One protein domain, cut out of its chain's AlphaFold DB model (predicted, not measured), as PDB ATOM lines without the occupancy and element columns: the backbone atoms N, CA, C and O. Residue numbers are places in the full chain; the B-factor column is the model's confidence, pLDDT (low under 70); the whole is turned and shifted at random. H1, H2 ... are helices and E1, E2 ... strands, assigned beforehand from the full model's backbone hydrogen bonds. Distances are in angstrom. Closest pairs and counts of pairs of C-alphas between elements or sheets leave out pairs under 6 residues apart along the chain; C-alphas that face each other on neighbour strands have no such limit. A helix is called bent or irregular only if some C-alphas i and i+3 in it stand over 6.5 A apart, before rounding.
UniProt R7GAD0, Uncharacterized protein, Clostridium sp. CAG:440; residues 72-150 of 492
ATOM      1  N   LYS A  72      61.906 -36.103 -30.376       57.59
ATOM      2  CA  LYS A  72      60.623 -35.377 -30.444       57.59
ATOM      3  C   LYS A  72      59.610 -35.880 -29.421       57.59
ATOM      4  O   LYS A  72      58.914 -35.074 -28.814       57.59
ATOM      5  N   THR A  73      59.540 -37.195 -29.216       56.69
ATOM      6  CA  THR A  73      58.648 -37.794 -28.214       56.69
ATOM      7  C   THR A  73      59.099 -37.442 -26.795       56.69
ATOM      8  O   THR A  73      58.262 -37.105 -25.965       56.69
ATOM      9  N   LYS A  74      60.411 -37.445 -26.516       63.00
ATOM     10  CA  LYS A  74      60.958 -36.981 -25.231       63.00
ATOM     11  C   LYS A  74      60.664 -35.503 -24.983       63.00
ATOM     12  O   LYS A  74      60.241 -35.170 -23.885       63.00
ATOM     13  N   ARG A  75      60.832 -34.634 -25.987       67.19
ATOM     14  CA  ARG A  75      60.534 -33.200 -25.862       67.19
ATOM     15  C   ARG A  75      59.047 -32.945 -25.645       67.19
ATOM     16  O   ARG A  75      58.712 -32.233 -24.715       67.19
ATOM     17  N   ALA A  76      58.171 -33.579 -26.425       54.88
ATOM     18  CA  ALA A  76      56.724 -33.480 -26.228       54.88
ATOM     19  C   ALA A  76      56.296 -33.998 -24.843       54.88
ATOM     20  O   ALA A  76      55.434 -33.406 -24.205       54.88
ATOM     21  N   ARG A  77      56.931 -35.071 -24.347       59.62
ATOM     22  CA  ARG A  77      56.726 -35.561 -22.976       59.62
ATOM     23  C   ARG A  77      57.215 -34.557 -21.930       59.62
ATOM     24  O   ARG A  77      56.518 -34.346 -20.950       59.62
ATOM     25  N   GLY A  78      58.370 -33.930 -22.139       59.81
ATOM     26  CA  GLY A  78      58.885 -32.870 -21.267       59.81
ATOM     27  C   GLY A  78      57.996 -31.624 -21.263       59.81
ATOM     28  O   GLY A  78      57.676 -31.115 -20.200       59.81
ATOM     29  N   GLU A  79      57.533 -31.170 -22.430       64.88
ATOM     30  CA  GLU A  79      56.581 -30.059 -22.577       64.88
ATOM     31  C   GLU A  79      55.247 -30.368 -21.875       64.88
ATOM     32  O   GLU A  79      54.746 -29.522 -21.141       64.88
ATOM     33  N   TYR A  80      54.721 -31.592 -22.025       59.88
ATOM     34  CA  TYR A  80      53.516 -32.063 -21.330       59.88
ATOM     35  C   TYR A  80      53.695 -32.132 -19.805       59.88
ATOM     36  O   TYR A  80      52.829 -31.695 -19.050       59.88
ATOM     37  N   ASN A  81      54.826 -32.655 -19.328       63.00
ATOM     38  CA  ASN A  81      55.111 -32.710 -17.894       63.00
ATOM     39  C   ASN A  81      55.284 -31.296 -17.311       63.00
ATOM     40  O   ASN A  81      54.754 -31.004 -16.243       63.00
ATOM     41  N   ASN A  82      55.957 -30.400 -18.037       62.31
ATOM     42  CA  ASN A  82      56.123 -29.005 -17.638       62.31
ATOM     43  C   ASN A  82      54.785 -28.258 -17.579       62.31
ATOM     44  O   ASN A  82      54.587 -27.476 -16.654       62.31
ATOM     45  N   SER A  83      53.856 -28.504 -18.514       58.50
ATOM     46  CA  SER A  83      52.518 -27.903 -18.441       58.50
ATOM     47  C   SER A  83      51.719 -28.412 -17.239       58.50
ATOM     48  O   SER A  83      51.041 -27.618 -16.602       58.50
ATOM     49  N   GLN A  84      51.849 -29.691 -16.859       64.56
ATOM     50  CA  GLN A  84      51.196 -30.214 -15.648       64.56
ATOM     51  C   GLN A  84      51.793 -29.653 -14.350       64.56
ATOM     52  O   GLN A  84      51.061 -29.382 -13.403       64.56
ATOM     53  N   ILE A  85      53.116 -29.465 -14.297       66.56
ATOM     54  CA  ILE A  85      53.782 -28.825 -13.151       66.56
ATOM     55  C   ILE A  85      53.361 -27.354 -13.041       66.56
ATOM     56  O   ILE A  85      53.113 -26.884 -11.933       66.56
ATOM     57  N   ALA A  86      53.238 -26.643 -14.165       64.12
ATOM     58  CA  ALA A  86      52.733 -25.272 -14.184       64.12
ATOM     59  C   ALA A  86      51.284 -25.199 -13.673       64.12
ATOM     60  O   ALA A  86      51.014 -24.442 -12.748       64.12
ATOM     61  N   GLU A  87      50.386 -26.065 -14.161       64.44
ATOM     62  CA  GLU A  87      49.010 -26.169 -13.646       64.44
ATOM     63  C   GLU A  87      48.978 -26.485 -12.140       64.44
ATOM     64  O   GLU A  87      48.150 -25.950 -11.406       64.44
ATOM     65  N   GLN A  88      49.897 -27.324 -11.647       66.31
ATOM     66  CA  GLN A  88      50.017 -27.601 -10.217       66.31
ATOM     67  C   GLN A  88      50.420 -26.353  -9.425       66.31
ATOM     68  O   GLN A  88      49.817 -26.088  -8.385       66.31
ATOM     69  N   GLN A  89      51.437 -25.623  -9.881       69.12
ATOM     70  CA  GLN A  89      51.907 -24.403  -9.222       69.12
ATOM     71  C   GLN A  89      50.824 -23.322  -9.222       69.12
ATOM     72  O   GLN A  89      50.600 -22.694  -8.190       69.12
ATOM     73  N   ASP A  90      50.095 -23.182 -10.328       65.44
ATOM     74  CA  ASP A  90      48.967 -22.259 -10.441       65.44
ATOM     75  C   ASP A  90      47.851 -22.630  -9.448       65.44
ATOM     76  O   ASP A  90      47.333 -21.764  -8.745       65.44
ATOM     77  N   LEU A  91      47.523 -23.921  -9.303       65.00
ATOM     78  CA  LEU A  91      46.552 -24.393  -8.307       65.00
ATOM     79  C   LEU A  91      47.037 -24.202  -6.857       65.00
ATOM     80  O   LEU A  91      46.228 -23.881  -5.989       65.00
ATOM     81  N   GLU A  92      48.330 -24.400  -6.567       70.62
ATOM     82  CA  GLU A  92      48.920 -24.111  -5.243       70.62
ATOM     83  C   GLU A  92      48.804 -22.636  -4.881       70.62
ATOM     84  O   GLU A  92      48.411 -22.308  -3.760       70.62
ATOM     85  N   GLU A  93      49.106 -21.761  -5.832       68.56
ATOM     86  CA  GLU A  93      49.020 -20.323  -5.633       68.56
ATOM     87  C   GLU A  93      47.564 -19.871  -5.456       68.56
ATOM     88  O   GLU A  93      47.278 -19.104  -4.539       68.56
ATOM     89  N   VAL A  94      46.620 -20.408  -6.237       65.19
ATOM     90  CA  VAL A  94      45.183 -20.124  -6.067       65.19
ATOM     91  C   VAL A  94      44.670 -20.602  -4.705       65.19
ATOM     92  O   VAL A  94      43.977 -19.852  -4.019       65.19
ATOM     93  N   GLU A  95      45.021 -21.815  -4.263       68.44
ATOM     94  CA  GLU A  95      44.641 -22.310  -2.930       68.44
ATOM     95  C   GLU A  95      45.208 -21.433  -1.809       68.44
ATOM     96  O   GLU A  95      44.515 -21.147  -0.829       68.44
ATOM     97  N   LYS A  96      46.459 -20.985  -1.951       70.69
ATOM     98  CA  LYS A  96      47.095 -20.086  -0.991       70.69
ATOM     99  C   LYS A  96      46.397 -18.727  -0.958       70.69
ATOM    100  O   LYS A  96      46.092 -18.249   0.129       70.69
ATOM    101  N   GLN A  97      46.093 -18.142  -2.115       68.69
ATOM    102  CA  GLN A  97      45.369 -16.871  -2.211       68.69
ATOM    103  C   GLN A  97      43.958 -16.971  -1.624       68.69
ATOM    104  O   GLN A  97      43.531 -16.065  -0.911       68.69
ATOM    105  N   LEU A  98      43.250 -18.081  -1.856       69.56
ATOM    106  CA  LEU A  98      41.951 -18.348  -1.234       69.56
ATOM    107  C   LEU A  98      42.070 -18.447   0.288       69.56
ATOM    108  O   LEU A  98      41.299 -17.808   0.997       69.56
ATOM    109  N   ALA A  99      43.055 -19.188   0.800       72.94
ATOM    110  CA  ALA A  99      43.282 -19.306   2.239       72.94
ATOM    111  C   ALA A  99      43.681 -17.963   2.879       72.94
ATOM    112  O   ALA A  99      43.232 -17.637   3.979       72.94
ATOM    113  N   GLU A 100      44.514 -17.167   2.207       73.75
ATOM    114  CA  GLU A 100      44.868 -15.812   2.637       73.75
ATOM    115  C   GLU A 100      43.635 -14.904   2.663       73.75
ATOM    116  O   GLU A 100      43.393 -14.255   3.679       73.75
ATOM    117  N   TYR A 101      42.822 -14.919   1.606       73.56
ATOM    118  CA  TYR A 101      41.567 -14.176   1.537       73.56
ATOM    119  C   TYR A 101      40.582 -14.601   2.635       73.56
ATOM    120  O   TYR A 101      40.040 -13.747   3.333       73.56
ATOM    121  N   GLU A 102      40.395 -15.898   2.870       72.75
ATOM    122  CA  GLU A 102      39.528 -16.410   3.940       72.75
ATOM    123  C   GLU A 102      39.963 -15.946   5.331       72.75
ATOM    124  O   GLU A 102      39.116 -15.654   6.171       72.75
ATOM    125  N   ASN A 103      41.271 -15.828   5.570       81.94
ATOM    126  CA  ASN A 103      41.800 -15.293   6.825       81.94
ATOM    127  C   ASN A 103      41.540 -13.786   6.996       81.94
ATOM    128  O   ASN A 103      41.666 -13.281   8.112       81.94
ATOM    129  N   THR A 104      41.172 -13.066   5.928       81.62
ATOM    130  CA  THR A 104      40.730 -11.663   6.015       81.62
ATOM    131  C   THR A 104      39.256 -11.518   6.392       81.62
ATOM    132  O   THR A 104      38.849 -10.444   6.835       81.62
ATOM    133  N   LEU A 105      38.453 -12.577   6.237       89.88
ATOM    134  CA  LEU A 105      37.023 -12.539   6.531       89.88
ATOM    135  C   LEU A 105      36.770 -12.677   8.042       89.88
ATOM    136  O   LEU A 105      37.400 -13.508   8.704       89.88
ATOM    137  N   PRO A 106      35.830 -11.903   8.611       94.75
ATOM    138  CA  PRO A 106      35.531 -11.969  10.034       94.75
ATOM    139  C   PRO A 106      34.803 -13.270  10.400       94.75
ATOM    140  O   PRO A 106      34.006 -13.804   9.627       94.75
ATOM    141  N   GLU A 107      35.040 -13.756  11.618       95.81
ATOM    142  CA  GLU A 107      34.213 -14.798  12.233       95.81
ATOM    143  C   GLU A 107      32.820 -14.236  12.557       95.81
ATOM    144  O   GLU A 107      32.701 -13.101  13.022       95.81
ATOM    145  N   ASN A 108      31.775 -15.044  12.379       96.38
ATOM    146  CA  ASN A 108      30.399 -14.676  12.711       96.38
ATOM    147  C   ASN A 108      29.813 -15.684  13.693       96.38
ATOM    148  O   ASN A 108      29.648 -16.859  13.365       96.38
ATOM    149  N   THR A 109      29.528 -15.232  14.911       95.69
ATOM    150  CA  THR A 109      28.963 -16.068  15.977       95.69
ATOM    151  C   THR A 109      27.965 -15.263  16.792       95.69
ATOM    152  O   THR A 109      27.960 -14.036  16.735       95.69
ATOM    153  N   ALA A 110      27.153 -15.922  17.619       94.69
ATOM    154  CA  ALA A 110      26.234 -15.223  18.521       94.69
ATOM    155  C   ALA A 110      26.953 -14.249  19.484       94.69
ATOM    156  O   ALA A 110      26.361 -13.272  19.932       94.69
ATOM    157  N   GLN A 111      28.227 -14.503  19.810       96.12
ATOM    158  CA  GLN A 111      29.053 -13.648  20.672       96.12
ATOM    159  C   GLN A 111      29.832 -12.575  19.898       96.12
ATOM    160  O   GLN A 111      30.275 -11.600  20.499       96.12
ATOM    161  N   ASN A 112      30.009 -12.753  18.588       94.94
ATOM    162  CA  ASN A 112      30.641 -11.796  17.684       94.94
ATOM    163  C   ASN A 112      29.787 -11.635  16.412       94.94
ATOM    164  O   ASN A 112      30.215 -12.056  15.328       94.94
ATOM    165  N   PRO A 113      28.555 -11.112  16.541       95.94
ATOM    166  CA  PRO A 113      27.650 -11.006  15.412       95.94
ATOM    167  C   PRO A 113      28.171  -9.956  14.432       95.94
ATOM    168  O   PRO A 113      28.509  -8.839  14.823       95.94
ATOM    169  N   GLN A 114      28.221 -10.315  13.154       96.81
ATOM    170  CA  GLN A 114      28.503  -9.370  12.079       96.81
ATOM    171  C   GLN A 114      27.202  -8.745  11.564       96.81
ATOM    172  O   GLN A 114      26.121  -9.334  11.675       96.81
ATOM    173  N   ASN A 115      27.314  -7.550  10.983       95.75
ATOM    174  CA  ASN A 115      26.180  -6.865  10.368       95.75
ATOM    175  C   ASN A 115      25.638  -7.671   9.181       95.75
ATOM    176  O   ASN A 115      26.406  -8.302   8.446       95.75
ATOM    177  N   ALA A 116      24.322  -7.614   8.978       96.75
ATOM    178  CA  ALA A 116      23.668  -8.262   7.849       96.75
ATOM    179  C   ALA A 116      24.286  -7.818   6.509       96.75
ATOM    180  O   ALA A 116      24.677  -6.664   6.340       96.75
ATOM    181  N   GLY A 117      24.428  -8.753   5.569       95.06
ATOM    182  CA  GLY A 117      25.044  -8.502   4.260       95.06
ATOM    183  C   GLY A 117      26.575  -8.498   4.249       95.06
ATOM    184  O   GLY A 117      27.179  -8.376   3.181       95.06
ATOM    185  N   THR A 118      27.221  -8.670   5.405       95.75
ATOM    186  CA  THR A 118      28.679  -8.828   5.487       95.75
ATOM    187  C   THR A 118      29.069 -10.233   5.046       95.75
ATOM    188  O   THR A 118      28.524 -11.214   5.553       95.75
ATOM    189  N   GLN A 119      30.033 -10.354   4.131       95.00
ATOM    190  CA  GLN A 119      30.654 -11.644   3.840       95.00
ATOM    191  C   GLN A 119      31.542 -12.051   5.017       95.00
ATOM    192  O   GLN A 119      32.376 -11.274   5.481       95.00
ATOM    193  N   VAL A 120      31.355 -13.272   5.503       95.19
ATOM    194  CA  VAL A 120      32.008 -13.789   6.707       95.19
ATOM    195  C   VAL A 120      32.739 -15.080   6.398       95.19
ATOM    196  O   VAL A 120      32.585 -15.667   5.322       95.19
ATOM    197  N   LYS A 121      33.557 -15.533   7.342       91.19
ATOM    198  CA  LYS A 121      34.265 -16.794   7.187       91.19
ATOM    199  C   LYS A 121      33.279 -17.948   7.016       91.19
ATOM    200  O   LYS A 121      32.303 -18.082   7.756       91.19
ATOM    201  N   MET A 122      33.540 -18.786   6.019       89.25
ATOM    202  CA  MET A 122      32.639 -19.867   5.652       89.25
ATOM    203  C   MET A 122      32.782 -21.076   6.590       89.25
ATOM    204  O   MET A 122      33.905 -21.483   6.907       89.25
ATOM    205  N   PRO A 123      31.666 -21.707   7.004       91.44
ATOM    206  CA  PRO A 123      31.711 -22.971   7.727       91.44
ATOM    207  C   PRO A 123      32.493 -24.045   6.963       91.44
ATOM    208  O   PRO A 123      32.278 -24.273   5.773       91.44
ATOM    209  N   SER A 124      33.362 -24.782   7.660       86.81
ATOM    210  CA  SER A 124      34.214 -25.801   7.030       86.81
ATOM    211  C   SER A 124      33.431 -26.933   6.350       86.81
ATOM    212  O   SER A 124      33.957 -27.583   5.451       86.81
ATOM    213  N   SER A 125      32.186 -27.182   6.769       88.69
ATOM    214  CA  SER A 125      31.289 -28.173   6.162       88.69
ATOM    215  C   SER A 125      30.776 -27.768   4.776       88.69
ATOM    216  O   SER A 125      30.286 -28.623   4.042       88.69
ATOM    217  N   TRP A 126      30.878 -26.491   4.394       89.25
ATOM    218  CA  TRP A 126      30.368 -25.990   3.111       89.25
ATOM    219  C   TRP A 126      31.357 -26.161   1.955       89.25
ATOM    220  O   TRP A 126      30.971 -26.076   0.788       89.25
ATOM    221  N   TYR A 127      32.606 -26.508   2.252       79.94
ATOM    222  CA  TYR A 127      33.583 -26.870   1.233       79.94
ATOM    223  C   TYR A 127      33.324 -28.279   0.706       79.94
ATOM    224  O   TYR A 127      33.111 -29.223   1.467       79.94
ATOM    225  N   THR A 128      33.423 -28.440  -0.607       71.00
ATOM    226  CA  THR A 128      33.574 -29.749  -1.240       71.00
ATOM    227  C   THR A 128      35.055 -29.984  -1.489       71.00
ATOM    228  O   THR A 128      35.750 -29.124  -2.024       71.00
ATOM    229  N   THR A 129      35.552 -31.157  -1.104       65.75
ATOM    230  CA  THR A 129      36.914 -31.568  -1.444       65.75
ATOM    231  C   THR A 129      36.872 -32.443  -2.685       65.75
ATOM    232  O   THR A 129      36.378 -33.571  -2.624       65.75
ATOM    233  N   ILE A 130      37.398 -31.946  -3.799       61.53
ATOM    234  CA  ILE A 130      37.487 -32.716  -5.040       61.53
ATOM    235  C   ILE A 130      38.888 -33.320  -5.191       61.53
ATOM    236  O   ILE A 130      39.886 -32.659  -4.885       61.53
ATOM    237  N   PRO A 131      38.999 -34.591  -5.619       53.47
ATOM    238  CA  PRO A 131      40.288 -35.177  -5.930       53.47
ATOM    239  C   PRO A 131      40.828 -34.585  -7.237       53.47
ATOM    240  O   PRO A 131      40.235 -34.766  -8.297       53.47
ATOM    241  N   ALA A 132      41.974 -33.920  -7.160       55.84
ATOM    242  CA  ALA A 132      42.787 -33.559  -8.310       55.84
ATOM    243  C   ALA A 132      43.803 -34.680  -8.569       55.84
ATOM    244  O   ALA A 132      44.473 -35.153  -7.648       55.84
ATOM    245  N   TYR A 133      43.900 -35.133  -9.816       59.75
ATOM    246  CA  TYR A 133      44.844 -36.171 -10.224       59.75
ATOM    247  C   TYR A 133      45.947 -35.534 -11.058       59.75
ATOM    248  O   TYR A 133      45.671 -34.969 -12.112       59.75
ATOM    249  N   ILE A 134      47.185 -35.648 -10.587       59.00
ATOM    250  CA  ILE A 134      48.369 -35.089 -11.243       59.00
ATOM    251  C   ILE A 134      49.280 -36.256 -11.615       59.00
ATOM    252  O   ILE A 134      49.516 -37.129 -10.780       59.00
ATOM    253  N   SER A 135      49.780 -36.313 -12.847       57.41
ATOM    254  CA  SER A 135      50.762 -37.322 -13.252       57.41
ATOM    255  C   SER A 135      52.175 -36.751 -13.141       57.41
ATOM    256  O   SER A 135      52.475 -35.699 -13.688       57.41
ATOM    257  N   THR A 136      53.060 -37.443 -12.429       59.62
ATOM    258  CA  THR A 136      54.476 -37.073 -12.308       59.62
ATOM    259  C   THR A 136      55.284 -37.522 -13.528       59.62
ATOM    260  O   THR A 136      54.831 -38.354 -14.319       59.62
ATOM    261  N   GLU A 137      56.515 -37.016 -13.675       54.72
ATOM    262  CA  GLU A 137      57.415 -37.344 -14.796       54.72
ATOM    263  C   GLU A 137      57.653 -38.859 -14.993       54.72
ATOM    264  O   GLU A 137      57.777 -39.339 -16.128       54.72
ATOM    265  N   ASP A 138      57.651 -39.630 -13.901       63.06
ATOM    266  CA  ASP A 138      57.765 -41.094 -13.859       63.06
ATOM    267  C   ASP A 138      56.440 -41.839 -14.137       63.06
ATOM    268  O   ASP A 138      56.419 -43.069 -14.167       63.06
ATOM    269  N   GLY A 139      55.348 -41.121 -14.422       56.94
ATOM    270  CA  GLY A 139      54.028 -41.681 -14.736       56.94
ATOM    271  C   GLY A 139      53.202 -42.068 -13.507       56.94
ATOM    272  O   GLY A 139      52.235 -42.821 -13.629       56.94
ATOM    273  N   LYS A 140      53.576 -41.584 -12.318       55.19
ATOM    274  CA  LYS A 140      52.874 -41.858 -11.061       55.19
ATOM    275  C   LYS A 140      51.742 -40.849 -10.878       55.19
ATOM    276  O   LYS A 140      51.945 -39.649 -11.019       55.19
ATOM    277  N   THR A 141      50.537 -41.305 -10.548       54.31
ATOM    278  CA  THR A 141      49.426 -40.389 -10.259       54.31
ATOM    279  C   THR A 141      49.459 -39.969  -8.790       54.31
ATOM    280  O   THR A 141      49.251 -40.798  -7.902       54.31
ATOM    281  N   ILE A 142      49.695 -38.687  -8.522       57.22
ATOM    282  CA  ILE A 142      49.486 -38.068  -7.213       57.22
ATOM    283  C   ILE A 142      48.017 -37.655  -7.117       57.22
ATOM    284  O   ILE A 142      47.488 -36.966  -7.988       57.22
ATOM    285  N   LYS A 143      47.354 -38.085  -6.041       54.84
ATOM    286  CA  LYS A 143      46.016 -37.621  -5.679       54.84
ATOM    287  C   LYS A 143      46.161 -36.442  -4.721       54.84
ATOM    288  O   LYS A 143      46.628 -36.628  -3.598       54.84
ATOM    289  N   ARG A 144      45.755 -35.256  -5.159       63.12
ATOM    290  CA  ARG A 144      45.606 -34.058  -4.331       63.12
ATOM    291  C   ARG A 144      44.126 -33.795  -4.058       63.12
ATOM    292  O   ARG A 144      43.260 -34.335  -4.737       63.12
ATOM    293  N   SER A 145      43.835 -32.995  -3.045       56.72
ATOM    294  CA  SER A 145      42.489 -32.610  -2.639       56.72
ATOM    295  C   SER A 145      42.370 -31.088  -2.678       56.72
ATOM    296  O   SER A 145      43.038 -30.436  -1.883       56.72
ATOM    297  N   VAL A 146      41.540 -30.549  -3.577       61.44
ATOM    298  CA  VAL A 146      41.264 -29.103  -3.694       61.44
ATOM    299  C   VAL A 146      39.937 -28.801  -3.008       61.44
ATOM    300  O   VAL A 146      38.962 -29.537  -3.201       61.44
ATOM    301  N   LYS A 147      39.887 -27.737  -2.201       64.19
ATOM    302  CA  LYS A 147      38.643 -27.245  -1.601       64.19
ATOM    303  C   LYS A 147      37.979 -26.246  -2.541       64.19
ATOM    304  O   LYS A 147      38.582 -25.241  -2.892       64.19
ATOM    305  N   VAL A 148      36.729 -26.509  -2.901       68.75
ATOM    306  CA  VAL A 148      35.896 -25.607  -3.704       68.75
ATOM    307  C   VAL A 148      34.563 -25.368  -3.006       68.75
ATOM    308  O   VAL A 148      34.093 -26.216  -2.240       68.75
ATOM    309  N   ALA A 149      33.945 -24.222  -3.271       75.12
ATOM    310  CA  ALA A 149      32.619 -23.896  -2.775       75.12
ATOM    311  C   ALA A 149      31.806 -23.175  -3.848       75.12
ATOM    312  O   ALA A 149      32.302 -22.282  -4.531       75.12
ATOM    313  N   SER A 150      30.540 -23.558  -3.948       83.56
ATOM    314  CA  SER A 150      29.563 -22.971  -4.870       83.56
ATOM    315  C   SER A 150      28.811 -21.790  -4.245       83.56
ATOM    316  O   SER A 150      27.848 -21.292  -4.821       83.56
TER     317      SER A 150
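This is residues 72 to 150 of the 492 residues of an uncharacterized protein of Clostridium sp. CAG:440 (UniProt R7GAD0). One long helix, H1, makes most of the length of a rod, and a hairpin of two strands, E1 and E2, lies alongside part of it. Past the last residue of H1, a long loop of residues 105 to 127 extends the rod and folds back to bring the chain to the hairpin. The printed part has 79 residues, with one named helix and two named strands in the order H1, E1, E2; the sheet, of order E1 - E2, is antiparallel, and the class is mixed, helices and strands. The whole is extended, with a radius of gyration of the C-alphas of 18.4 A and spans of 63 by 18 by 16 A.

Begin with the sheet and find C-alpha 128 at (33.574, -29.749, -1.240), where E1 starts; it covers residues 128 to 135 and is 22.3 A long from first to last C-alpha. E2 covers residues 141 to 148, is 21.1 A long, and ends at C-alpha 148 at (35.896, -25.607, -3.704). Now go back to C-alpha 72 at (60.623, -35.377, -30.444); from there the helix H1, residues 72 to 104, runs 47.8 A to C-alpha 104 at (40.730, -11.663, 6.015), and it is not bent.

Look first at E1 and E2, a hairpin of antiparallel neighbour strands with 151 degrees between their N-to-C directions. The C-alphas of Thr 129 and Lys 147 face each other at 4.7 A, and those of Ser 135 and Thr 141 at 4.5 A. Across the pair, N 132 and O 144 are within hydrogen-bond range at 2.8 A, and N 142 and O 134 at 2.7 A. From the sheet, turn to H1, whose residues 81 to 99 make its pairs of C-alphas within 10 A of the sheet, 10 with E1 and 9 with E2. The closest C-alphas of H1 and E1 are those of Gln 84 and Ile 134, 7.2 A apart. The closest C-alphas of H1 and E2 are those of Glu 95 and Val 146, 7.6 A apart. In H1 every O i to N i+4 pair is within hydrogen-bond range.

The two C-alphas farthest apart are those of Lys 72 and Gln 111, at 63.9 A. The first and last printed C-alphas, of Lys 72 and Ser 150, are 42.1 A apart. The printed part has no cut. The link from H1 to E1 is long, 23 residues with no named element, and the link from E1 to E2 is tight, 5 residues. In the B-factor column you will find a mean pLDDT of the printed part of 72.7; the 45 residues under 70 are 72 to 91, 93 to 95, 97 to 98 and 129 to 148 of this model.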